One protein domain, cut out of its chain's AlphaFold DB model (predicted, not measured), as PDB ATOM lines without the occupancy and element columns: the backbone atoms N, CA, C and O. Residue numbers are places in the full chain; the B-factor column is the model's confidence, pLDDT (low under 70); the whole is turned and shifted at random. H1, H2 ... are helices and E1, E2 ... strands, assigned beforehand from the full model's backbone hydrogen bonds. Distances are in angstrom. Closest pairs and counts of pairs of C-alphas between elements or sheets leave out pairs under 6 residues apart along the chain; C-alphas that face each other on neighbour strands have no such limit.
ATOM      1  N   PRO A 170     -24.932 -27.325  23.751       54.66
ATOM      2  CA  PRO A 170     -25.246 -26.004  23.217       54.66
ATOM      3  C   PRO A 170     -25.449 -26.020  21.693       54.66
ATOM      4  O   PRO A 170     -26.141 -25.151  21.167       54.66
ATOM      5  N   ASP A 171     -24.942 -27.036  20.981       55.81
ATOM      6  CA  ASP A 171     -25.156 -27.181  19.533       55.81
ATOM      7  C   ASP A 171     -26.602 -27.605  19.182       55.81
ATOM      8  O   ASP A 171     -26.993 -27.562  18.012       55.81
ATOM      9  N   SER A 172     -27.422 -27.982  20.175       54.47
ATOM     10  CA  SER A 172     -28.836 -28.331  19.970       54.47
ATOM     11  C   SER A 172     -29.751 -27.115  19.774       54.47
ATOM     12  O   SER A 172     -30.782 -27.242  19.114       54.47
ATOM     13  N   GLY A 173     -29.384 -25.938  20.302       54.88
ATOM     14  CA  GLY A 173     -30.139 -24.683  20.152       54.88
ATOM     15  C   GLY A 173     -31.579 -24.681  20.697       54.88
ATOM     16  O   GLY A 173     -32.302 -23.714  20.460       54.88
ATOM     17  N   SER A 174     -32.007 -25.739  21.392       59.50
ATOM     18  CA  SER A 174     -33.357 -25.905  21.952       59.50
ATOM     19  C   SER A 174     -33.372 -25.553  23.436       59.50
ATOM     20  O   SER A 174     -32.435 -25.921  24.129       59.50
ATOM     21  N   LEU A 175     -34.421 -24.899  23.949       67.06
ATOM     22  CA  LEU A 175     -34.610 -24.755  25.400       67.06
ATOM     23  C   LEU A 175     -34.646 -26.142  26.074       67.06
ATOM     24  O   LEU A 175     -34.951 -27.147  25.429       67.06
ATOM     25  N   PHE A 176     -34.282 -26.209  27.351       82.56
ATOM     26  CA  PHE A 176     -34.433 -27.411  28.167       82.56
ATOM     27  C   PHE A 176     -35.551 -27.230  29.172       82.56
ATOM     28  O   PHE A 176     -35.486 -26.322  29.995       82.56
ATOM     29  N   ASP A 177     -36.485 -28.173  29.176       87.00
ATOM     30  CA  ASP A 177     -37.621 -28.153  30.083       87.00
ATOM     31  C   ASP A 177     -37.373 -29.136  31.229       87.00
ATOM     32  O   ASP A 177     -36.960 -30.291  31.041       87.00
ATOM     33  N   ILE A 178     -37.625 -28.675  32.451       90.38
ATOM     34  CA  ILE A 178     -37.672 -29.514  33.645       90.38
ATOM     35  C   ILE A 178     -39.137 -29.821  33.949       90.38
ATOM     36  O   ILE A 178     -39.886 -28.969  34.437       90.38
ATOM     37  N   HIS A 179     -39.534 -31.076  33.749       89.62
ATOM     38  CA  HIS A 179     -40.880 -31.541  34.071       89.62
ATOM     39  C   HIS A 179     -40.913 -32.309  35.385       89.62
ATOM     40  O   HIS A 179     -40.151 -33.253  35.596       89.62
ATOM     41  N   VAL A 180     -41.877 -31.974  36.239       90.69
ATOM     42  CA  VAL A 180     -42.191 -32.755  37.437       90.69
ATOM     43  C   VAL A 180     -43.501 -33.495  37.213       90.69
ATOM     44  O   VAL A 180     -44.523 -32.891  36.900       90.69
ATOM     45  N   LEU A 181     -43.481 -34.816  37.371       84.44
ATOM     46  CA  LEU A 181     -44.643 -35.645  37.064       84.44
ATOM     47  C   LEU A 181     -45.579 -35.805  38.267       84.44
ATOM     48  O   LEU A 181     -45.146 -35.998  39.406       84.44
ATOM     49  N   GLY A 182     -46.888 -35.789  37.997       86.94
ATOM     50  CA  GLY A 182     -47.926 -36.094  38.987       86.94
ATOM     51  C   GLY A 182     -47.981 -35.106  40.155       86.94
ATOM     52  O   GLY A 182     -48.139 -35.533  41.306       86.94
ATOM     53  N   THR A 183     -47.805 -33.817  39.873       90.00
ATOM     54  CA  THR A 183     -47.858 -32.719  40.845       90.00
ATOM     55  C   THR A 183     -49.274 -32.222  41.118       90.00
ATOM     56  O   THR A 183     -50.188 -32.361  40.312       90.00
ATOM     57  N   THR A 184     -49.453 -31.614  42.283       90.56
ATOM     58  CA  THR A 184     -50.677 -30.941  42.724       90.56
ATOM     59  C   THR A 184     -50.376 -29.491  43.099       90.56
ATOM     60  O   THR A 184     -49.221 -29.116  43.304       90.56
ATOM     61  N   ALA A 185     -51.411 -28.672  43.297       88.62
ATOM     62  CA  ALA A 185     -51.226 -27.314  43.813       88.62
ATOM     63  C   ALA A 185     -50.494 -27.291  45.174       88.62
ATOM     64  O   ALA A 185     -49.715 -26.381  45.445       88.62
ATOM     65  N   HIS A 186     -50.690 -28.309  46.023       90.62
ATOM     66  CA  HIS A 186     -49.992 -28.411  47.308       90.62
ATOM     67  C   HIS A 186     -48.488 -28.671  47.143       90.62
ATOM     68  O   HIS A 186     -47.676 -28.080  47.861       90.62
ATOM     69  N   ASP A 187     -48.123 -29.516  46.177       92.69
ATOM     70  CA  ASP A 187     -46.726 -29.776  45.824       92.69
ATOM     71  C   ASP A 187     -46.061 -28.465  45.383       92.69
ATOM     72  O   ASP A 187     -45.052 -28.048  45.954       92.69
ATOM     73  N   TRP A 188     -46.702 -27.729  44.470       92.25
ATOM     74  CA  TRP A 188     -46.186 -26.449  43.985       92.25
ATOM     75  C   TRP A 188     -46.112 -25.367  45.064       92.25
ATOM     76  O   TRP A 188     -45.133 -24.626  45.114       92.25
ATOM     77  N   GLN A 189     -47.069 -25.305  45.994       93.19
ATOM     78  CA  GLN A 189     -46.965 -24.398  47.140       93.19
ATOM     79  C   GLN A 189     -45.754 -24.730  48.025       93.19
ATOM     80  O   GLN A 189     -45.072 -23.824  48.511       93.19
ATOM     81  N   SER A 190     -45.479 -26.020  48.234       91.44
ATOM     82  CA  SER A 190     -44.316 -26.478  49.002       91.44
ATOM     83  C   SER A 190     -43.011 -26.115  48.296       91.44
ATOM     84  O   SER A 190     -42.073 -25.642  48.941       91.44
ATOM     85  N   PHE A 191     -42.980 -26.243  46.969       92.88
ATOM     86  CA  PHE A 191     -41.850 -25.824  46.150       92.88
ATOM     87  C   PHE A 191     -41.610 -24.308  46.195       92.88
ATOM     88  O   PHE A 191     -40.486 -23.892  46.451       92.88
ATOM     89  N   LEU A 192     -42.646 -23.469  46.067       92.94
ATOM     90  CA  LEU A 192     -42.503 -22.006  46.177       92.94
ATOM     91  C   LEU A 192     -41.936 -21.565  47.536       92.94
ATOM     92  O   LEU A 192     -41.103 -20.655  47.602       92.94
ATOM     93  N   ASN A 193     -42.354 -22.223  48.622       92.25
ATOM     94  CA  ASN A 193     -41.817 -21.966  49.962       92.25
ATOM     95  C   ASN A 193     -40.333 -22.345  50.048       92.25
ATOM     96  O   ASN A 193     -39.528 -21.604  50.620       92.25
ATOM     97  N   TYR A 194     -39.973 -23.493  49.470       92.38
ATOM     98  CA  TYR A 194     -38.593 -23.951  49.382       92.38
ATOM     99  C   TYR A 194     -37.729 -22.970  48.576       92.38
ATOM    100  O   TYR A 194     -36.690 -22.538  49.077       92.38
ATOM    101  N   LEU A 195     -38.187 -22.539  47.398       92.69
ATOM    102  CA  LEU A 195     -37.491 -21.556  46.565       92.69
ATOM    103  C   LEU A 195     -37.259 -20.241  47.308       92.69
ATOM    104  O   LEU A 195     -36.129 -19.782  47.393       92.69
ATOM    105  N   SER A 196     -38.301 -19.690  47.932       89.56
ATOM    106  CA  SER A 196     -38.217 -18.414  48.662       89.56
ATOM    107  C   SER A 196     -37.250 -18.448  49.855       89.56
ATOM    108  O   SER A 196     -36.849 -17.398  50.352       89.56
ATOM    109  N   THR A 197     -36.902 -19.644  50.339       89.94
ATOM    110  CA  THR A 197     -35.985 -19.840  51.471       89.94
ATOM    111  C   THR A 197     -34.551 -20.121  51.019       89.94
ATOM    112  O   THR A 197     -33.614 -19.745  51.718       89.94
ATOM    113  N   ASN A 198     -34.372 -20.797  49.880       89.94
ATOM    114  CA  ASN A 198     -33.076 -21.348  49.465       89.94
ATOM    115  C   ASN A 198     -32.484 -20.664  48.223       89.94
ATOM    116  O   ASN A 198     -31.294 -20.820  47.970       89.94
ATOM    117  N   TYR A 199     -33.284 -19.899  47.477       91.50
ATOM    118  CA  TYR A 199     -32.893 -19.286  46.211       91.50
ATOM    119  C   TYR A 199     -33.266 -17.802  46.164       91.50
ATOM    120  O   TYR A 199     -34.239 -17.355  46.776       91.50
ATOM    121  N   GLU A 200     -32.499 -17.020  45.402       93.62
ATOM    122  CA  GLU A 200     -32.898 -15.661  45.044       93.62
ATOM    123  C   GLU A 200     -33.923 -15.740  43.907       93.62
ATOM    124  O   GLU A 200     -33.625 -16.238  42.823       93.62
ATOM    125  N   VAL A 201     -35.141 -15.255  44.157       94.94
ATOM    126  CA  VAL A 201     -36.256 -15.345  43.207       94.94
ATOM    127  C   VAL A 201     -36.828 -13.976  42.856       94.94
ATOM    128  O   VAL A 201     -36.914 -13.084  43.701       94.94
ATOM    129  N   ALA A 202     -37.263 -13.822  41.608       94.44
ATOM    130  CA  ALA A 202     -37.950 -12.636  41.113       94.44
ATOM    131  C   ALA A 202     -39.261 -13.045  40.435       94.44
ATOM    132  O   ALA A 202     -39.253 -13.756  39.438       94.44
ATOM    133  N   TYR A 203     -40.392 -12.588  40.970       94.81
ATOM    134  CA  TYR A 203     -41.706 -12.820  40.373       94.81
ATOM    135  C   TYR A 203     -42.204 -11.557  39.677       94.81
ATOM    136  O   TYR A 203     -42.028 -10.442  40.179       94.81
ATOM    137  N   SER A 204     -42.839 -11.726  38.522       93.44
ATOM    138  CA  SER A 204     -43.457 -10.631  37.784       93.44
ATOM    139  C   SER A 204     -44.762 -11.056  37.120       93.44
ATOM    140  O   SER A 204     -44.953 -12.218  36.774       93.44
ATOM    141  N   GLU A 205     -45.657 -10.088  36.941       92.56
ATOM    142  CA  GLU A 205     -46.878 -10.222  36.141       92.56
ATOM    143  C   GLU A 205     -46.792  -9.195  35.012       92.56
ATOM    144  O   GLU A 205     -46.686  -7.998  35.288       92.56
ATOM    145  N   ASP A 206     -46.769  -9.657  33.758       88.44
ATOM    146  CA  ASP A 206     -46.581  -8.811  32.566       88.44
ATOM    147  C   ASP A 206     -45.311  -7.935  32.645       88.44
ATOM    148  O   ASP A 206     -45.295  -6.763  32.260       88.44
ATOM    149  N   GLY A 207     -44.237  -8.500  33.210       86.25
ATOM    150  CA  GLY A 207     -42.954  -7.821  33.415       86.25
ATOM    151  C   GLY A 207     -42.933  -6.826  34.580       86.25
ATOM    152  O   GLY A 207     -41.899  -6.206  34.831       86.25
ATOM    153  N   VAL A 208     -44.037  -6.667  35.320       87.75
ATOM    154  CA  VAL A 208     -44.096  -5.809  36.510       87.75
ATOM    155  C   VAL A 208     -43.680  -6.616  37.746       87.75
ATOM    156  O   VAL A 208     -44.387  -7.562  38.102       87.75
ATOM    157  N   PRO A 209     -42.576  -6.257  38.436       90.62
ATOM    158  CA  PRO A 209     -42.092  -7.000  39.599       90.62
ATOM    159  C   PRO A 209     -43.086  -7.009  40.764       90.62
ATOM    160  O   PRO A 209     -43.679  -5.980  41.103       90.62
ATOM    161  N   ARG A 210     -43.229  -8.167  41.412       89.94
ATOM    162  CA  ARG A 210     -44.114  -8.403  42.561       89.94
ATOM    163  C   ARG A 210     -43.464  -9.370  43.553       89.94
ATOM    164  O   ARG A 210     -42.517 -10.079  43.233       89.94
ATOM    165  N   THR A 211     -43.988  -9.414  44.773       90.06
ATOM    166  CA  THR A 211     -43.651 -10.476  45.732       90.06
ATOM    167  C   THR A 211     -44.256 -11.796  45.270       90.06
ATOM    168  O   THR A 211     -45.408 -11.781  44.840       90.06
ATOM    169  N   VAL A 212     -43.530 -12.909  45.411       91.94
ATOM    170  CA  VAL A 212     -44.035 -14.257  45.093       91.94
ATOM    171  C   VAL A 212     -45.297 -14.531  45.926       91.94
ATOM    172  O   VAL A 212     -45.196 -14.600  47.155       91.94
ATOM    173  N   PRO A 213     -46.491 -14.631  45.316       92.12
ATOM    174  CA  PRO A 213     -47.715 -14.875  46.059       92.12
ATOM    175  C   PRO A 213     -47.962 -16.390  46.213       92.12
ATOM    176  O   PRO A 213     -47.246 -17.201  45.623       92.12
ATOM    177  N   PRO A 214     -48.964 -16.805  47.011       92.62
ATOM    178  CA  PRO A 214     -49.377 -18.204  47.081       92.62
ATOM    179  C   PRO A 214     -49.759 -18.758  45.706       92.62
ATOM    180  O   PRO A 214     -50.244 -18.023  44.843       92.62
ATOM    181  N   ILE A 215     -49.605 -20.069  45.529       92.12
ATOM    182  CA  ILE A 215     -49.791 -20.736  44.238       92.12
ATOM    183  C   ILE A 215     -51.182 -20.482  43.634       92.12
ATOM    184  O   ILE A 215     -51.312 -20.228  42.440       92.12
ATOM    185  N   GLU A 216     -52.225 -20.469  44.467       90.38
ATOM    186  CA  GLU A 216     -53.600 -20.197  44.039       90.38
ATOM    187  C   GLU A 216     -53.728 -18.790  43.445       90.38
ATOM    188  O   GLU A 216     -54.333 -18.616  42.389       90.38
ATOM    189  N   THR A 217     -53.087 -17.795  44.064       91.12
ATOM    190  CA  THR A 217     -53.086 -16.406  43.589       91.12
ATOM    191  C   THR A 217     -52.371 -16.267  42.246       91.12
ATOM    192  O   THR A 217     -52.849 -15.530  41.384       91.12
ATOM    193  N   ILE A 218     -51.276 -17.005  42.030       90.69
ATOM    194  CA  ILE A 218     -50.580 -17.026  40.733       90.69
ATOM    195  C   ILE A 218     -51.521 -17.549  39.637       90.69
ATOM    196  O   ILE A 218     -51.647 -16.941  38.570       90.69
ATOM    197  N   PHE A 219     -52.255 -18.635  39.905       87.50
ATOM    198  CA  PHE A 219     -53.203 -19.192  38.935       87.50
ATOM    199  C   PHE A 219     -54.426 -18.309  38.694       87.50
ATOM    200  O   PHE A 219     -54.957 -18.281  37.580       87.50
ATOM    201  N   GLU A 220     -54.870 -17.556  39.698       87.81
ATOM    202  CA  GLU A 220     -55.902 -16.543  39.504       87.81
ATOM    203  C   GLU A 220     -55.430 -15.398  38.604       87.81
ATOM    204  O   GLU A 220     -56.178 -14.988  37.708       87.81
ATOM    205  N   ALA A 221     -54.200 -14.916  38.812       85.75
ATOM    206  CA  ALA A 221     -53.590 -13.844  38.028       85.75
ATOM    207  C   ALA A 221     -53.393 -14.249  36.560       85.75
ATOM    208  O   ALA A 221     -53.671 -13.452  35.663       85.75
ATOM    209  N   ARG A 222     -53.039 -15.517  36.305       86.88
ATOM    210  CA  ARG A 222     -52.845 -16.067  34.952       86.88
ATOM    211  C   ARG A 222     -54.050 -15.889  34.021       86.88
ATOM    212  O   ARG A 222     -53.900 -15.861  32.805       86.88
ATOM    213  N   ARG A 223     -55.267 -15.737  34.557       84.75
ATOM    214  CA  ARG A 223     -56.454 -15.462  33.725       84.75
ATOM    215  C   ARG A 223     -56.345 -14.151  32.939       84.75
ATOM    216  O   ARG A 223     -57.011 -14.026  31.918       84.75
ATOM    217  N   ASN A 224     -55.551 -13.193  33.428       87.50
ATOM    218  CA  ASN A 224     -55.468 -11.837  32.883       87.50
ATOM    219  C   ASN A 224     -54.030 -11.331  32.661       87.50
ATOM    220  O   ASN A 224     -53.879 -10.238  32.125       87.50
ATOM    221  N   ALA A 225     -53.014 -12.080  33.087       88.88
ATOM    222  CA  ALA A 225     -51.603 -11.703  33.024       88.88
ATOM    223  C   ALA A 225     -50.732 -12.921  32.686       88.88
ATOM    224  O   ALA A 225     -51.173 -14.065  32.810       88.88
ATOM    225  N   THR A 226     -49.480 -12.672  32.313       88.00
ATOM    226  CA  THR A 226     -48.461 -13.713  32.120       88.00
ATOM    227  C   THR A 226     -47.531 -13.731  33.336       88.00
ATOM    228  O   THR A 226     -46.606 -12.916  33.398       88.00
ATOM    229  N   PRO A 227     -47.792 -14.584  34.346       92.00
ATOM    230  CA  PRO A 227     -46.906 -14.715  35.491       92.00
ATOM    231  C   PRO A 227     -45.604 -15.405  35.080       92.00
ATOM    232  O   PRO A 227     -45.630 -16.443  34.416       92.00
ATOM    233  N   LEU A 228     -44.485 -14.845  35.527       92.69
ATOM    234  CA  LEU A 228     -43.148 -15.406  35.362       92.69
ATOM    235  C   LEU A 228     -42.436 -15.377  36.713       92.69
ATOM    236  O   LEU A 228     -42.395 -14.334  37.375       92.69
ATOM    237  N   LEU A 229     -41.869 -16.512  37.112       94.81
ATOM    238  CA  LEU A 229     -40.994 -16.612  38.275       94.81
ATOM    239  C   LEU A 229     -39.592 -16.967  37.790       94.81
ATOM    240  O   LEU A 229     -39.401 -18.029  37.224       94.81
ATOM    241  N   GLN A 230     -38.621 -16.102  38.046       94.25
ATOM    242  CA  GLN A 230     -37.224 -16.338  37.697       94.25
ATOM    243  C   GLN A 230     -36.438 -16.732  38.942       94.25
ATOM    244  O   GLN A 230     -36.472 -16.024  39.955       94.25
ATOM    245  N   ILE A 231     -35.707 -17.836  38.857       94.31
ATOM    246  CA  ILE A 231     -34.795 -18.320  39.892       94.31
ATOM    247  C   ILE A 231     -33.382 -17.934  39.465       94.31
ATOM    248  O   ILE A 231     -32.905 -18.338  38.404       94.31
ATOM    249  N   ARG A 232     -32.707 -17.117  40.273       93.12
ATOM    250  CA  ARG A 232     -31.358 -16.635  39.969       93.12
ATOM    251  C   ARG A 232     -30.324 -17.637  40.453       93.12
ATOM    252  O   ARG A 232     -30.171 -17.862  41.652       93.12
ATOM    253  N   MET A 233     -29.590 -18.184  39.497       90.62
ATOM    254  CA  MET A 233     -28.471 -19.087  39.724       90.62
ATOM    255  C   MET A 233     -27.152 -18.325  39.548       90.62
ATOM    256  O   MET A 233     -27.123 -17.160  39.134       90.62
ATOM    257  N   HIS A 234     -26.019 -18.955  39.868       85.06
ATOM    258  CA  HIS A 234     -24.718 -18.311  39.687       85.06
ATOM    259  C   HIS A 234     -24.354 -18.197  38.195       85.06
ATOM    260  O   HIS A 234     -23.725 -19.075  37.607       85.06
ATOM    261  N   GLY A 235     -24.755 -17.082  37.579       83.81
ATOM    262  CA  GLY A 235     -24.429 -16.745  36.192       83.81
ATOM    263  C   GLY A 235     -25.441 -17.209  35.139       83.81
ATOM    264  O   GLY A 235     -25.119 -17.110  33.955       83.81
ATOM    265  N   TYR A 236     -26.618 -17.686  35.549       89.88
ATOM    266  CA  TYR A 236     -27.751 -18.025  34.680       89.88
ATOM    267  C   TYR A 236     -29.084 -17.920  35.435       89.88
ATOM    268  O   TYR A 236     -29.089 -17.691  36.651       89.88
ATOM    269  N   THR A 237     -30.202 -18.072  34.731       91.19
ATOM    270  CA  THR A 237     -31.547 -18.045  35.319       91.19
ATOM    271  C   THR A 237     -32.343 -19.278  34.925       91.19
ATOM    272  O   THR A 237     -32.116 -19.860  33.875       91.19
ATOM    273  N   ILE A 238     -33.263 -19.687  35.795       92.19
ATOM    274  CA  ILE A 238     -34.275 -20.694  35.470       92.19
ATOM    275  C   ILE A 238     -35.620 -19.986  35.483       92.19
ATOM    276  O   ILE A 238     -35.983 -19.376  36.496       92.19
ATOM    277  N   ASP A 239     -36.337 -20.062  34.371       91.94
ATOM    278  CA  ASP A 239     -37.612 -19.380  34.189       91.94
ATOM    279  C   ASP A 239     -38.755 -20.368  34.428       91.94
ATOM    280  O   ASP A 239     -38.859 -21.390  33.767       91.94
ATOM    281  N   CYS A 240     -39.607 -20.101  35.417       92.50
ATOM    282  CA  CYS A 240     -40.767 -20.933  35.714       92.50
ATOM    283  C   CYS A 240     -42.029 -20.348  35.075       92.50
ATOM    284  O   CYS A 240     -42.470 -19.239  35.417       92.50
ATOM    285  N   HIS A 241     -42.660 -21.153  34.227       89.44
ATOM    286  CA  HIS A 241     -43.896 -20.852  33.524       89.44
ATOM    287  C   HIS A 241     -45.069 -21.634  34.126       89.44
ATOM    288  O   HIS A 241     -45.052 -22.856  34.280       89.44
ATOM    289  N   PHE A 242     -46.135 -20.917  34.483       88.62
ATOM    290  CA  PHE A 242     -47.299 -21.501  35.149       88.62
ATOM    291  C   PHE A 242     -48.350 -21.904  34.106       88.62
ATOM    292  O   PHE A 242     -49.055 -21.038  33.586       88.62
ATOM    293  N   PHE A 243     -48.493 -23.202  33.803       81.50
ATOM    294  CA  PHE A 243     -49.388 -23.706  32.746       81.50
ATOM    295  C   PHE A 243     -50.726 -24.262  33.235       81.50
ATOM    296  O   PHE A 243     -51.735 -24.144  32.536       81.50
ATOM    297  N   ALA A 244     -50.775 -24.861  34.416       78.94
ATOM    298  CA  ALA A 244     -52.000 -25.315  35.073       78.94
ATOM    299  C   ALA A 244     -51.727 -25.525  36.563       78.94
ATOM    300  O   ALA A 244     -50.572 -25.579  36.973       78.94
ATOM    301  N   SER A 245     -52.775 -25.673  37.378       75.31
ATOM    302  CA  SER A 245     -52.644 -25.873  38.834       75.31
ATOM    303  C   SER A 245     -51.771 -27.062  39.241       75.31
ATOM    304  O   SER A 245     -51.297 -27.139  40.373       75.31
ATOM    305  N   ASP A 246     -51.593 -27.993  38.317       75.25
ATOM    306  CA  ASP A 246     -50.818 -29.219  38.398       75.25
ATOM    307  C   ASP A 246     -49.623 -29.237  37.431       75.25
ATOM    308  O   ASP A 246     -48.867 -30.200  37.468       75.25
ATOM    309  N   ALA A 247     -49.387 -28.181  36.643       80.81
ATOM    310  CA  ALA A 247     -48.306 -28.105  35.661       80.81
ATOM    311  C   ALA A 247     -47.577 -26.750  35.720       80.81
ATOM    312  O   ALA A 247     -48.091 -25.723  35.261       80.81
ATOM    313  N   ILE A 248     -46.367 -26.769  36.278       86.44
ATOM    314  CA  ILE A 248     -45.368 -25.706  36.143       86.44
ATOM    315  C   ILE A 248     -44.217 -26.291  35.337       86.44
ATOM    316  O   ILE A 248     -43.736 -27.380  35.650       86.44
ATOM    317  N   GLU A 249     -43.813 -25.562  34.312       85.38
ATOM    318  CA  GLU A 249     -42.651 -25.871  33.488       85.38
ATOM    319  C   GLU A 249     -41.519 -24.931  33.883       85.38
ATOM    320  O   GLU A 249     -41.773 -23.810  34.340       85.38
ATOM    321  N   MET A 250     -40.290 -25.419  33.815       91.19
ATOM    322  CA  MET A 250     -39.116 -24.652  34.196       91.19
ATOM    323  C   MET A 250     -38.075 -24.780  33.102       91.19
ATOM    324  O   MET A 250     -37.612 -25.888  32.834       91.19
ATOM    325  N   ASP A 251     -37.689 -23.641  32.552       88.88
ATOM    326  CA  ASP A 251     -36.913 -23.575  31.328       88.88
ATOM    327  C   ASP A 251     -35.464 -23.212  31.666       88.88
ATOM    328  O   ASP A 251     -35.174 -22.328  32.486       88.88
ATOM    329  N   LEU A 252     -34.545 -23.919  31.024       85.62
ATOM    330  CA  LEU A 252     -33.101 -23.746  31.088       85.62
ATOM    331  C   LEU A 252     -32.589 -23.478  29.676       85.62
ATOM    332  O   LEU A 252     -32.712 -24.312  28.781       85.62
ATOM    333  N   LEU A 253     -31.949 -22.332  29.472       79.50
ATOM    334  CA  LEU A 253     -31.285 -22.041  28.205       79.50
ATOM    335  C   LEU A 253     -29.954 -22.820  28.120       79.50
ATOM    336  O   LEU A 253     -29.093 -22.636  28.984       79.50
ATOM    337  N   PRO A 254     -29.713 -23.641  27.078       67.31
ATOM    338  CA  PRO A 254     -28.463 -24.400  26.936       67.31
ATOM    339  C   PRO A 254     -27.224 -23.510  26.918       67.31
ATOM    340  O   PRO A 254     -26.223 -23.816  27.562       67.31
ATOM    341  N   ASP A 255     -27.311 -22.367  26.228       70.94
ATOM    342  CA  ASP A 255     -26.229 -21.381  26.148       70.94
ATOM    343  C   ASP A 255     -25.846 -20.824  27.523       70.94
ATOM    344  O   ASP A 255     -24.713 -20.377  27.739       70.94
ATOM    345  N   GLU A 256     -26.773 -20.865  28.482       77.00
ATOM    346  CA  GLU A 256     -26.501 -20.479  29.854       77.00
ATOM    347  C   GLU A 256     -25.774 -21.583  30.639       77.00
ATOM    348  O   GLU A 256     -24.951 -21.259  31.503       77.00
ATOM    349  N   ILE A 257     -25.963 -22.861  30.286       81.31
ATOM    350  CA  ILE A 257     -25.292 -24.043  30.864       81.31
ATOM    351  C   ILE A 257     -24.048 -24.428  30.041       81.31
ATOM    352  O   ILE A 257     -23.824 -25.559  29.625       81.31
ATOM    353  N   ASN A 258     -23.170 -23.449  29.833       78.44
ATOM    354  CA  ASN A 258     -21.963 -23.591  29.007       78.44
ATOM    355  C   ASN A 258     -20.712 -24.095  29.759       78.44
ATOM    356  O   ASN A 258     -19.618 -24.157  29.188       78.44
ATOM    357  N   SER A 259     -20.837 -24.441  31.041       80.31
ATOM    358  CA  SER A 259     -19.725 -24.921  31.861       80.31
ATOM    359  C   SER A 259     -20.150 -26.068  32.767       80.31
ATOM    360  O   SER A 259     -21.304 -26.166  33.182       80.31
ATOM    361  N   GLN A 260     -19.181 -26.912  33.127       77.12
ATOM    362  CA  GLN A 260     -19.407 -28.016  34.058       77.12
ATOM    363  C   GLN A 260     -19.938 -27.525  35.413       77.12
ATOM    364  O   GLN A 260     -20.849 -28.130  35.958       77.12
ATOM    365  N   GLU A 261     -19.423 -26.407  35.927       82.50
ATOM    366  CA  GLU A 261     -19.879 -25.820  37.193       82.50
ATOM    367  C   GLU A 261     -21.368 -25.439  37.145       82.50
ATOM    368  O   GLU A 261     -22.128 -25.726  38.071       82.50
ATOM    369  N   ARG A 262     -21.815 -24.831  36.039       85.81
ATOM    370  CA  ARG A 262     -23.225 -24.463  35.858       85.81
ATOM    371  C   ARG A 262     -24.109 -25.687  35.672       85.81
ATOM    372  O   ARG A 262     -25.196 -25.728  36.237       85.81
ATOM    373  N   ALA A 263     -23.626 -26.693  34.951       81.75
ATOM    374  CA  ALA A 263     -24.332 -27.955  34.795       81.75
ATOM    375  C   ALA A 263     -24.500 -28.712  36.118       81.75
ATOM    376  O   ALA A 263     -25.590 -29.188  36.418       81.75
ATOM    377  N   GLU A 264     -23.442 -28.800  36.927       80.75
ATOM    378  CA  GLU A 264     -23.499 -29.392  38.266       80.75
ATOM    379  C   GLU A 264     -24.492 -28.630  39.151       80.75
ATOM    380  O   GLU A 264     -25.303 -29.245  39.843       80.75
ATOM    381  N   SER A 265     -24.500 -27.298  39.064       86.06
ATOM    382  CA  SER A 265     -25.475 -26.454  39.757       86.06
ATOM    383  C   SER A 265     -26.917 -26.692  39.285       86.06
ATOM    384  O   SER A 265     -27.814 -26.744  40.128       86.06
ATOM    385  N   ALA A 266     -27.153 -26.869  37.983       87.12
ATOM    386  CA  ALA A 266     -28.483 -27.142  37.436       87.12
ATOM    387  C   ALA A 266     -28.979 -28.537  37.845       87.12
ATOM    388  O   ALA A 266     -30.116 -28.696  38.282       87.12
ATOM    389  N   LEU A 267     -28.112 -29.552  37.792       84.75
ATOM    390  CA  LEU A 267     -28.441 -30.911  38.235       84.75
ATOM    391  C   LEU A 267     -28.706 -30.979  39.745       84.75
ATOM    392  O   LEU A 267     -29.622 -31.685  40.169       84.75
ATOM    393  N   ALA A 268     -27.961 -30.221  40.555       83.56
ATOM    394  CA  ALA A 268     -28.226 -30.097  41.987       83.56
ATOM    395  C   ALA A 268     -29.614 -29.492  42.258       83.56
ATOM    396  O   ALA A 268     -30.356 -30.010  43.092       83.56
ATOM    397  N   PHE A 269     -29.998 -28.463  41.495       89.81
ATOM    398  CA  PHE A 269     -31.335 -27.874  41.564       89.81
ATOM    399  C   PHE A 269     -32.436 -28.880  41.183       89.81
ATOM    400  O   PHE A 269     -33.434 -29.010  41.892       89.81
ATOM    401  N   VAL A 270     -32.245 -29.667  40.121       89.38
ATOM    402  CA  VAL A 270     -33.194 -30.734  39.752       89.38
ATOM    403  C   VAL A 270     -33.318 -31.785  40.862       89.38
ATOM    404  O   VAL A 270     -34.426 -32.216  41.196       89.38
ATOM    405  N   ALA A 271     -32.203 -32.172  41.484       82.88
ATOM    406  CA  ALA A 271     -32.215 -33.093  42.618       82.88
ATOM    407  C   ALA A 271     -32.929 -32.507  43.849       82.88
ATOM    408  O   ALA A 271     -33.623 -33.237  44.565       82.88
ATOM    409  N   ASP A 272     -32.813 -31.197  44.082       86.50
ATOM    410  CA  ASP A 272     -33.596 -30.493  45.098       86.50
ATOM    411  C   ASP A 272     -35.097 -30.593  44.824       86.50
ATOM    412  O   ASP A 272     -35.848 -30.969  45.730       86.50
ATOM    413  N   ILE A 273     -35.536 -30.341  43.585       90.38
ATOM    414  CA  ILE A 273     -36.947 -30.470  43.187       90.38
ATOM    415  C   ILE A 273     -37.457 -31.885  43.482       90.38
ATOM    416  O   ILE A 273     -38.472 -32.046  44.170       90.38
ATOM    417  N   ALA A 274     -36.733 -32.910  43.018       86.50
ATOM    418  CA  ALA A 274     -37.127 -34.309  43.175       86.50
ATOM    419  C   ALA A 274     -37.308 -34.692  44.652       86.50
ATOM    420  O   ALA A 274     -38.286 -35.344  45.030       86.50
ATOM    421  N   ARG A 275     -36.397 -34.224  45.513       84.69
ATOM    422  CA  ARG A 275     -36.424 -34.485  46.957       84.69
ATOM    423  C   ARG A 275     -37.544 -33.732  47.669       84.69
ATOM    424  O   ARG A 275     -38.245 -34.320  48.494       84.69
ATOM    425  N   VAL A 276     -37.695 -32.438  47.379       89.50
ATOM    426  CA  VAL A 276     -38.682 -31.557  48.026       89.50
ATOM    427  C   VAL A 276     -40.093 -32.010  47.682       89.50
ATOM    428  O   VAL A 276     -40.928 -32.141  48.577       89.50
ATOM    429  N   LEU A 277     -40.339 -32.309  46.407       90.19
ATOM    430  CA  LEU A 277     -41.650 -32.739  45.929       90.19
ATOM    431  C   LEU A 277     -41.895 -34.237  46.135       90.19
ATOM    432  O   LEU A 277     -43.038 -34.686  46.086       90.19
ATOM    433  N   ARG A 278     -40.840 -35.021  46.391       88.88
ATOM    434  CA  ARG A 278     -40.874 -36.492  46.409       88.88
ATOM    435  C   ARG A 278     -41.462 -37.058  45.113       88.88
ATOM    436  O   ARG A 278     -42.250 -38.006  45.134       88.88
ATOM    437  N   LYS A 279     -41.080 -36.450  43.992       91.81
ATOM    438  CA  LYS A 279     -41.510 -36.816  42.640       91.81
ATOM    439  C   LYS A 279     -40.299 -37.080  41.766       91.81
ATOM    440  O   LYS A 279     -39.192 -36.645  42.061       91.81
ATOM    441  N   GLU A 280     -40.537 -37.824  40.702       89.94
ATOM    442  CA  GLU A 280     -39.574 -37.935  39.622       89.94
ATOM    443  C   GLU A 280     -39.566 -36.640  38.811       89.94
ATOM    444  O   GLU A 280     -40.624 -36.058  38.544       89.94
ATOM    445  N   VAL A 281     -38.367 -36.216  38.432       90.81
ATOM    446  CA  VAL A 281     -38.140 -35.029  37.611       90.81
ATOM    447  C   VAL A 281     -37.455 -35.456  36.324       90.81
ATOM    448  O   VAL A 281     -36.510 -36.242  36.368       90.81
ATOM    449  N   LEU A 282     -37.934 -34.968  35.185       88.94
ATOM    450  CA  LEU A 282     -37.383 -35.249  33.863       88.94
ATOM    451  C   LEU A 282     -36.742 -33.985  33.294       88.94
ATOM    452  O   LEU A 282     -37.334 -32.915  33.391       88.94
ATOM    453  N   LEU A 283     -35.568 -34.131  32.680       87.12
ATOM    454  CA  LEU A 283     -34.983 -33.116  31.806       87.12
ATOM    455  C   LEU A 283     -35.199 -33.537  30.354       87.12
ATOM    456  O   LEU A 283     -34.717 -34.600  29.935       87.12
ATOM    457  N   THR A 284     -35.902 -32.710  29.592       83.81
ATOM    458  CA  THR A 284     -36.204 -32.937  28.174       83.81
ATOM    459  C   THR A 284     -35.740 -31.749  27.339       83.81
ATOM    460  O   THR A 284     -35.760 -30.624  27.831       83.81
ATOM    461  N   PRO A 285     -35.341 -31.952  26.073       78.06
ATOM    462  CA  PRO A 285     -35.280 -30.842  25.134       78.06
ATOM    463  C   PRO A 285     -36.701 -30.315  24.897       78.06
ATOM    464  O   PRO A 285     -37.650 -31.108  24.906       78.06
ATOM    465  N   GLU A 286     -36.836 -29.020  24.640       72.06
ATOM    466  CA  GLU A 286     -38.119 -28.379  24.359       72.06
ATOM    467  C   GLU A 286     -38.760 -28.987  23.110       72.06
ATOM    468  O   GLU A 286     -38.193 -28.982  22.011       72.06
ATOM    469  N   TYR A 287     -39.956 -29.549  23.285       63.56
ATOM    470  CA  TYR A 287     -40.680 -30.253  22.227       63.56
ATOM    471  C   TYR A 287     -42.196 -30.134  22.394       63.56
ATOM    472  O   TYR A 287     -42.877 -31.108  22.703       63.56
ATOM    473  N   GLY A 288     -42.756 -28.965  22.084       64.81
ATOM    474  CA  GLY A 288     -44.205 -28.780  21.935       64.81
ATOM    475  C   GLY A 288     -45.052 -29.433  23.041       64.81
ATOM    476  O   GLY A 288     -44.653 -29.537  24.191       64.81
ATOM    477  N   THR A 289     -46.265 -29.881  22.712       65.44
ATOM    478  CA  THR A 289     -47.124 -30.564  23.694       65.44
ATOM    479  C   THR A 289     -46.859 -32.070  23.699       65.44
ATOM    480  O   THR A 289     -47.218 -32.742  22.730       65.44
ATOM    481  N   ALA A 290     -46.318 -32.601  24.798       72.06
ATOM    482  CA  ALA A 290     -46.066 -34.029  25.005       72.06
ATOM    483  C   ALA A 290     -46.841 -34.574  26.220       72.06
ATOM    484  O   ALA A 290     -47.025 -33.889  27.227       72.06
ATOM    485  N   ASN A 291     -47.310 -35.822  26.145       80.12
ATOM    486  CA  ASN A 291     -47.887 -36.518  27.301       80.12
ATOM    487  C   ASN A 291     -46.799 -37.185  28.167       80.12
ATOM    488  O   ASN A 291     -45.666 -37.354  27.730       80.12
ATOM    489  N   GLU A 292     -47.137 -37.640  29.380       79.81
ATOM    490  CA  GLU A 292     -46.158 -38.238  30.311       79.81
ATOM    491  C   GLU A 292     -45.351 -39.403  29.700       79.81
ATOM    492  O   GLU A 292     -44.157 -39.541  29.961       79.81
ATOM    493  N   THR A 293     -45.970 -40.238  28.860       80.94
ATOM    494  CA  THR A 293     -45.261 -41.351  28.204       80.94
ATOM    495  C   THR A 293     -44.257 -40.845  27.170       80.94
ATOM    496  O   THR A 293     -43.188 -41.433  27.013       80.94
ATOM    497  N   GLU A 294     -44.589 -39.766  26.464       79.44
ATOM    498  CA  GLU A 294     -43.702 -39.110  25.499       79.44
ATOM    499  C   GLU A 294     -42.551 -38.400  26.213       79.44
ATOM    500  O   GLU A 294     -41.399 -38.655  25.869       79.44
ATOM    501  N   LEU A 295     -42.832 -37.651  27.284       80.62
ATOM    502  CA  LEU A 295     -41.810 -37.009  28.118       80.62
ATOM    503  C   LEU A 295     -40.795 -38.025  28.650       80.62
ATOM    504  O   LEU A 295     -39.593 -37.843  28.492       80.62
ATOM    505  N   ARG A 296     -41.258 -39.159  29.189       81.88
ATOM    506  CA  ARG A 296     -40.373 -40.244  29.657       81.88
ATOM    507  C   ARG A 296     -39.508 -40.835  28.547       81.88
ATOM    508  O   ARG A 296     -38.382 -41.246  28.804       81.88
ATOM    509  N   ARG A 297     -40.029 -40.912  27.319       79.81
ATOM    510  CA  ARG A 297     -39.272 -41.404  26.157       79.81
ATOM    511  C   ARG A 297     -38.262 -40.389  25.649       79.81
ATOM    512  O   ARG A 297     -37.276 -40.801  25.052       79.81
ATOM    513  N   MET A 298     -38.528 -39.102  25.821       78.00
ATOM    514  CA  MET A 298     -37.698 -38.011  25.308       78.00
ATOM    515  C   MET A 298     -36.685 -37.511  26.335       78.00
ATOM    516  O   MET A 298     -35.698 -36.895  25.945       78.00
ATOM    517  N   ALA A 299     -36.899 -37.822  27.615       81.62
ATOM    518  CA  ALA A 299     -36.021 -37.437  28.706       81.62
ATOM    519  C   ALA A 299     -34.568 -37.834  28.417       81.62
ATOM    520  O   ALA A 299     -34.249 -39.007  28.187       81.62
ATOM    521  N   LEU A 300     -33.693 -36.831  28.439       77.88
ATOM    522  CA  LEU A 300     -32.245 -37.021  28.390       77.88
ATOM    523  C   LEU A 300     -31.723 -37.461  29.752       77.88
ATOM    524  O   LEU A 300     -30.753 -38.212  29.836       77.88
ATOM    525  N   ALA A 301     -32.396 -37.023  30.813       80.88
ATOM    526  CA  ALA A 301     -32.130 -37.463  32.162       80.88
ATOM    527  C   ALA A 301     -33.399 -37.472  33.018       80.88
ATOM    528  O   ALA A 301     -34.352 -36.734  32.765       80.88
ATOM    529  N   SER A 302     -33.390 -38.312  34.047       85.31
ATOM    530  CA  SER A 302     -34.397 -38.333  35.098       85.31
ATOM    531  C   SER A 302     -33.739 -38.352  36.470       85.31
ATOM    532  O   SER A 302     -32.666 -38.926  36.656       85.31
ATOM    533  N   VAL A 303     -34.380 -37.716  37.444       82.38
ATOM    534  CA  VAL A 303     -33.942 -37.715  38.837       82.38
ATOM    535  C   VAL A 303     -35.055 -38.265  39.709       82.38
ATOM    536  O   VAL A 303     -36.191 -37.788  39.674       82.38
ATOM    537  N   THR A 304     -34.740 -39.296  40.487       82.75
ATOM    538  CA  THR A 304     -35.695 -39.925  41.405       82.75
ATOM    539  C   THR A 304     -35.819 -39.129  42.712       82.75
ATOM    540  O   THR A 304     -34.924 -38.355  43.056       82.75
ATOM    541  N   PRO A 305     -36.861 -39.375  43.534       78.44
ATOM    542  CA  PRO A 305     -36.983 -38.763  44.862       78.44
ATOM    543  C   PRO A 305     -35.793 -39.005  45.806       78.44
ATOM    544  O   PRO A 305     -35.608 -38.249  46.758       78.44
ATOM    545  N   SER A 306     -35.002 -40.059  45.569       70.56
ATOM    546  CA  SER A 306     -33.779 -40.350  46.328       70.56
ATOM    547  C   SER A 306     -32.564 -39.546  45.852       70.56
ATOM    548  O   SER A 306     -31.480 -39.729  46.394       70.56
ATOM    549  N   GLY A 307     -32.723 -38.679  44.847       63.56
ATOM    550  CA  GLY A 307     -31.637 -37.911  44.237       63.56
ATOM    551  C   GLY A 307     -30.804 -38.709  43.232       63.56
ATOM    552  O   GLY A 307     -29.768 -38.222  42.793       63.56
ATOM    553  N   SER A 308     -31.237 -39.919  42.858       70.38
ATOM    554  CA  SER A 308     -30.526 -40.723  41.863       70.38
ATOM    555  C   SER A 308     -30.752 -40.143  40.472       70.38
ATOM    556  O   SER A 308     -31.893 -40.083  40.011       70.38
ATOM    557  N   LEU A 309     -29.668 -39.723  39.821       75.00
ATOM    558  CA  LEU A 309     -29.660 -39.241  38.446       75.00
ATOM    559  C   LEU A 309     -29.486 -40.426  37.491       75.00
ATOM    560  O   LEU A 309     -28.491 -41.143  37.544       75.00
ATOM    561  N   SER A 310     -30.436 -40.597  36.584       74.19
ATOM    562  CA  SER A 310     -30.338 -41.498  35.439       74.19
ATOM    563  C   SER A 310     -30.204 -40.674  34.168       74.19
ATOM    564  O   SER A 310     -30.942 -39.715  33.969       74.19
ATOM    565  N   VAL A 311     -29.269 -41.042  33.300       71.94
ATOM    566  CA  VAL A 311     -28.981 -40.328  32.050       71.94
ATOM    567  C   VAL A 311     -29.176 -41.307  30.910       71.94
ATOM    568  O   VAL A 311     -28.727 -42.454  30.989       71.94
ATOM    569  N   ARG A 312     -29.861 -40.886  29.851       67.00
ATOM    570  CA  ARG A 312     -30.107 -41.731  28.689       67.00
ATOM    571  C   ARG A 312     -28.775 -42.050  28.000       67.00
ATOM    572  O   ARG A 312     -28.070 -41.155  27.548       67.00
ATOM    573  N   ALA A 313     -28.442 -43.339  27.928       48.88
ATOM    574  CA  ALA A 313     -27.154 -43.826  27.425       48.88
ATOM    575  C   ALA A 313     -26.950 -43.640  25.904       48.88
ATOM    576  O   ALA A 313     -25.813 -43.654  25.436       48.88
ATOM    577  N   ASP A 314     -28.024 -43.417  25.140       50.25
ATOM    578  CA  ASP A 314     -28.008 -43.439  23.675       50.25
ATOM    579  C   ASP A 314     -28.302 -42.064  23.059       50.25
ATOM    580  O   ASP A 314     -29.413 -41.794  22.610       50.25
ATOM    581  N   LEU A 315     -27.289 -41.200  22.991       45.69
ATOM    582  CA  LEU A 315     -27.266 -40.076  22.037       45.69
ATOM    583  C   LEU A 315     -26.278 -40.313  20.884       45.69
ATOM    584  O   LEU A 315     -26.464 -39.789  19.787       45.69
ATOM    585  N   ALA A 316     -25.272 -41.173  21.078       37.81
ATOM    586  CA  ALA A 316     -24.271 -41.459  20.051       37.81
ATOM    587  C   ALA A 316     -24.794 -42.342  18.897       37.81
ATOM    588  O   ALA A 316     -24.267 -42.255  17.784       37.81
ATOM    589  N   ASP A 317     -25.818 -43.170  19.138       34.22
ATOM    590  CA  ASP A 317     -26.349 -44.119  18.146       34.22
ATOM    591  C   ASP A 317     -27.593 -43.589  17.401       34.22
ATOM    592  O   ASP A 317     -27.742 -43.847  16.204       34.22
ATOM    593  N   ASP A 318     -28.435 -42.767  18.041       35.91
ATOM    594  CA  ASP A 318     -29.616 -42.175  17.388       35.91
ATOM    595  C   ASP A 318     -29.241 -41.038  16.416       35.91
ATOM    596  O   ASP A 318     -29.790 -40.972  15.313       35.91
ATOM    597  N   GLN A 319     -28.216 -40.224  16.714       37.06
ATOM    598  CA  GLN A 319     -27.716 -39.231  15.748       37.06
ATOM    599  C   GLN A 319     -27.099 -39.877  14.491       37.06
ATOM    600  O   GLN A 319     -27.216 -39.325  13.393       37.06
ATOM    601  N   ARG A 320     -26.500 -41.074  14.606       34.94
ATOM    602  CA  ARG A 320     -25.999 -41.852  13.449       34.94
ATOM    603  C   ARG A 320     -27.109 -42.520  12.642       34.94
ATOM    604  O   ARG A 320     -26.916 -42.779  11.455       34.94
ATOM    605  N   ARG A 321     -28.253 -42.824  13.260       34.31
ATOM    606  CA  ARG A 321     -29.419 -43.373  12.553       34.31
ATOM    607  C   ARG A 321     -30.189 -42.287  11.811       34.31
ATOM    608  O   ARG A 321     -30.503 -42.483  10.645       34.31
ATOM    609  N   MET A 322     -30.377 -41.112  12.412       33.66
ATOM    610  CA  MET A 322     -31.089 -40.001  11.761       33.66
ATOM    611  C   MET A 322     -30.308 -39.356  10.603       33.66
ATOM    612  O   MET A 322     -30.919 -38.823   9.682       33.66
ATOM    613  N   THR A 323     -28.974 -39.435  10.600       34.16
ATOM    614  CA  THR A 323     -28.139 -38.930   9.490       34.16
ATOM    615  C   THR A 323     -27.999 -39.903   8.315       34.16
ATOM    616  O   THR A 323     -27.626 -39.474   7.227       34.16
ATOM    617  N   ASN A 324     -28.340 -41.185   8.492       31.00
ATOM    618  CA  ASN A 324     -28.270 -42.195   7.428       31.00
ATOM    619  C   ASN A 324     -29.591 -42.407   6.668       31.00
ATOM    620  O   ASN A 324     -29.579 -43.097   5.655       31.00
TER     621      ASN A 324
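What this domain is: This is residues 170 to 324 of the 327 residues of the protein "2Fe-2S ferredoxin-type domain-containing protein" of Acidobacteria bacterium (UniProt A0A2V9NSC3). One long, strongly twisted sheet of nine strands curls round the helix H3, with H1 and H2 on the same face as H3 and the short helix H4 over E7. Residues 316 to 324, which include H5, stick out as a tail. The 155 printed residues hold five named helices and nine named strands, in the order E1 H1 E2 E3 H2 E4 E5 E6 H3 E7 H4 E8 E9 H5; the class is mixed, helices and strands. The sheet runs E3 E2 E4 E5 E6 E1 E7 E8 E9, antiparallel from E2 to E9, while E3 meets E2 only at a point. The whole is compact, with a radius of gyration of the C-alphas of 15.9 A, and elongated, spanning 50 by 31 by 31 A.

Where its parts are: E1, residues 176 to 180, begins at C-alpha 176 (-34.433, -27.411, 28.167). H1, residues 185 to 198, is 19.9 A long; E2 is residues 200 to 205, E3 208 to 210 and H2 215 to 221. E4, residues 227 to 233, measures 19.4 A, E5, residues 236 to 244, 25.3 A, and E6, residues 247 to 252, 16.5 A. H3, residues 260 to 277, measures 25.7 A and begins at C-alpha 260 (-19.407, -28.016, 34.058). Then come E7, residues 281 to 285, H4, 292 to 298, E8, 301 to 303, E9, 309 to 311, and H5, 318 to 322, which ends at C-alpha 322 (-31.089, -40.001, 11.761).

How they stand to each other: E4, E5 and E6 form a meander, each strand the antiparallel neighbour of the one before; N 231 and O 238 are 2.8 A apart, and N 241 and O 249 2.8 A. E6 pairs with E1 (N 178 and O 250, 2.8 A), and E1 with E7 (N 179 and O 282, 2.9 A). E8 and E9 form a hairpin at the edge strand E9, with N 302 and O 310 2.8 A apart. H3 comes closest to E7 at the C-alphas of Ala 274 and Val 281, 5.7 A. With residues 273 to 277 alone it touches H1 at a steep tilt of 45 degrees, opposite ways; the closest C-alphas are those of Asp 187 and Leu 277, 5.9 A. H1 touches H2, about perpendicular at 78 degrees; the closest C-alphas, of Gln 189 and Ile 215, are 5.5 A apart. H4 lies over E7 at a height of 9.0 A over the sheet. In all five helices every O i to N i+4 pair is within hydrogen-bond range.

The domain as a whole: The C-alphas farthest apart, of Thr 211 and Asn 324, are 52.1 A apart. The printed part has no cut and no long link. The mean pLDDT of the printed part is 80.7; it is under 70 at residues 170 to 175, 254, 287 to 289, 307 and 312 to 324.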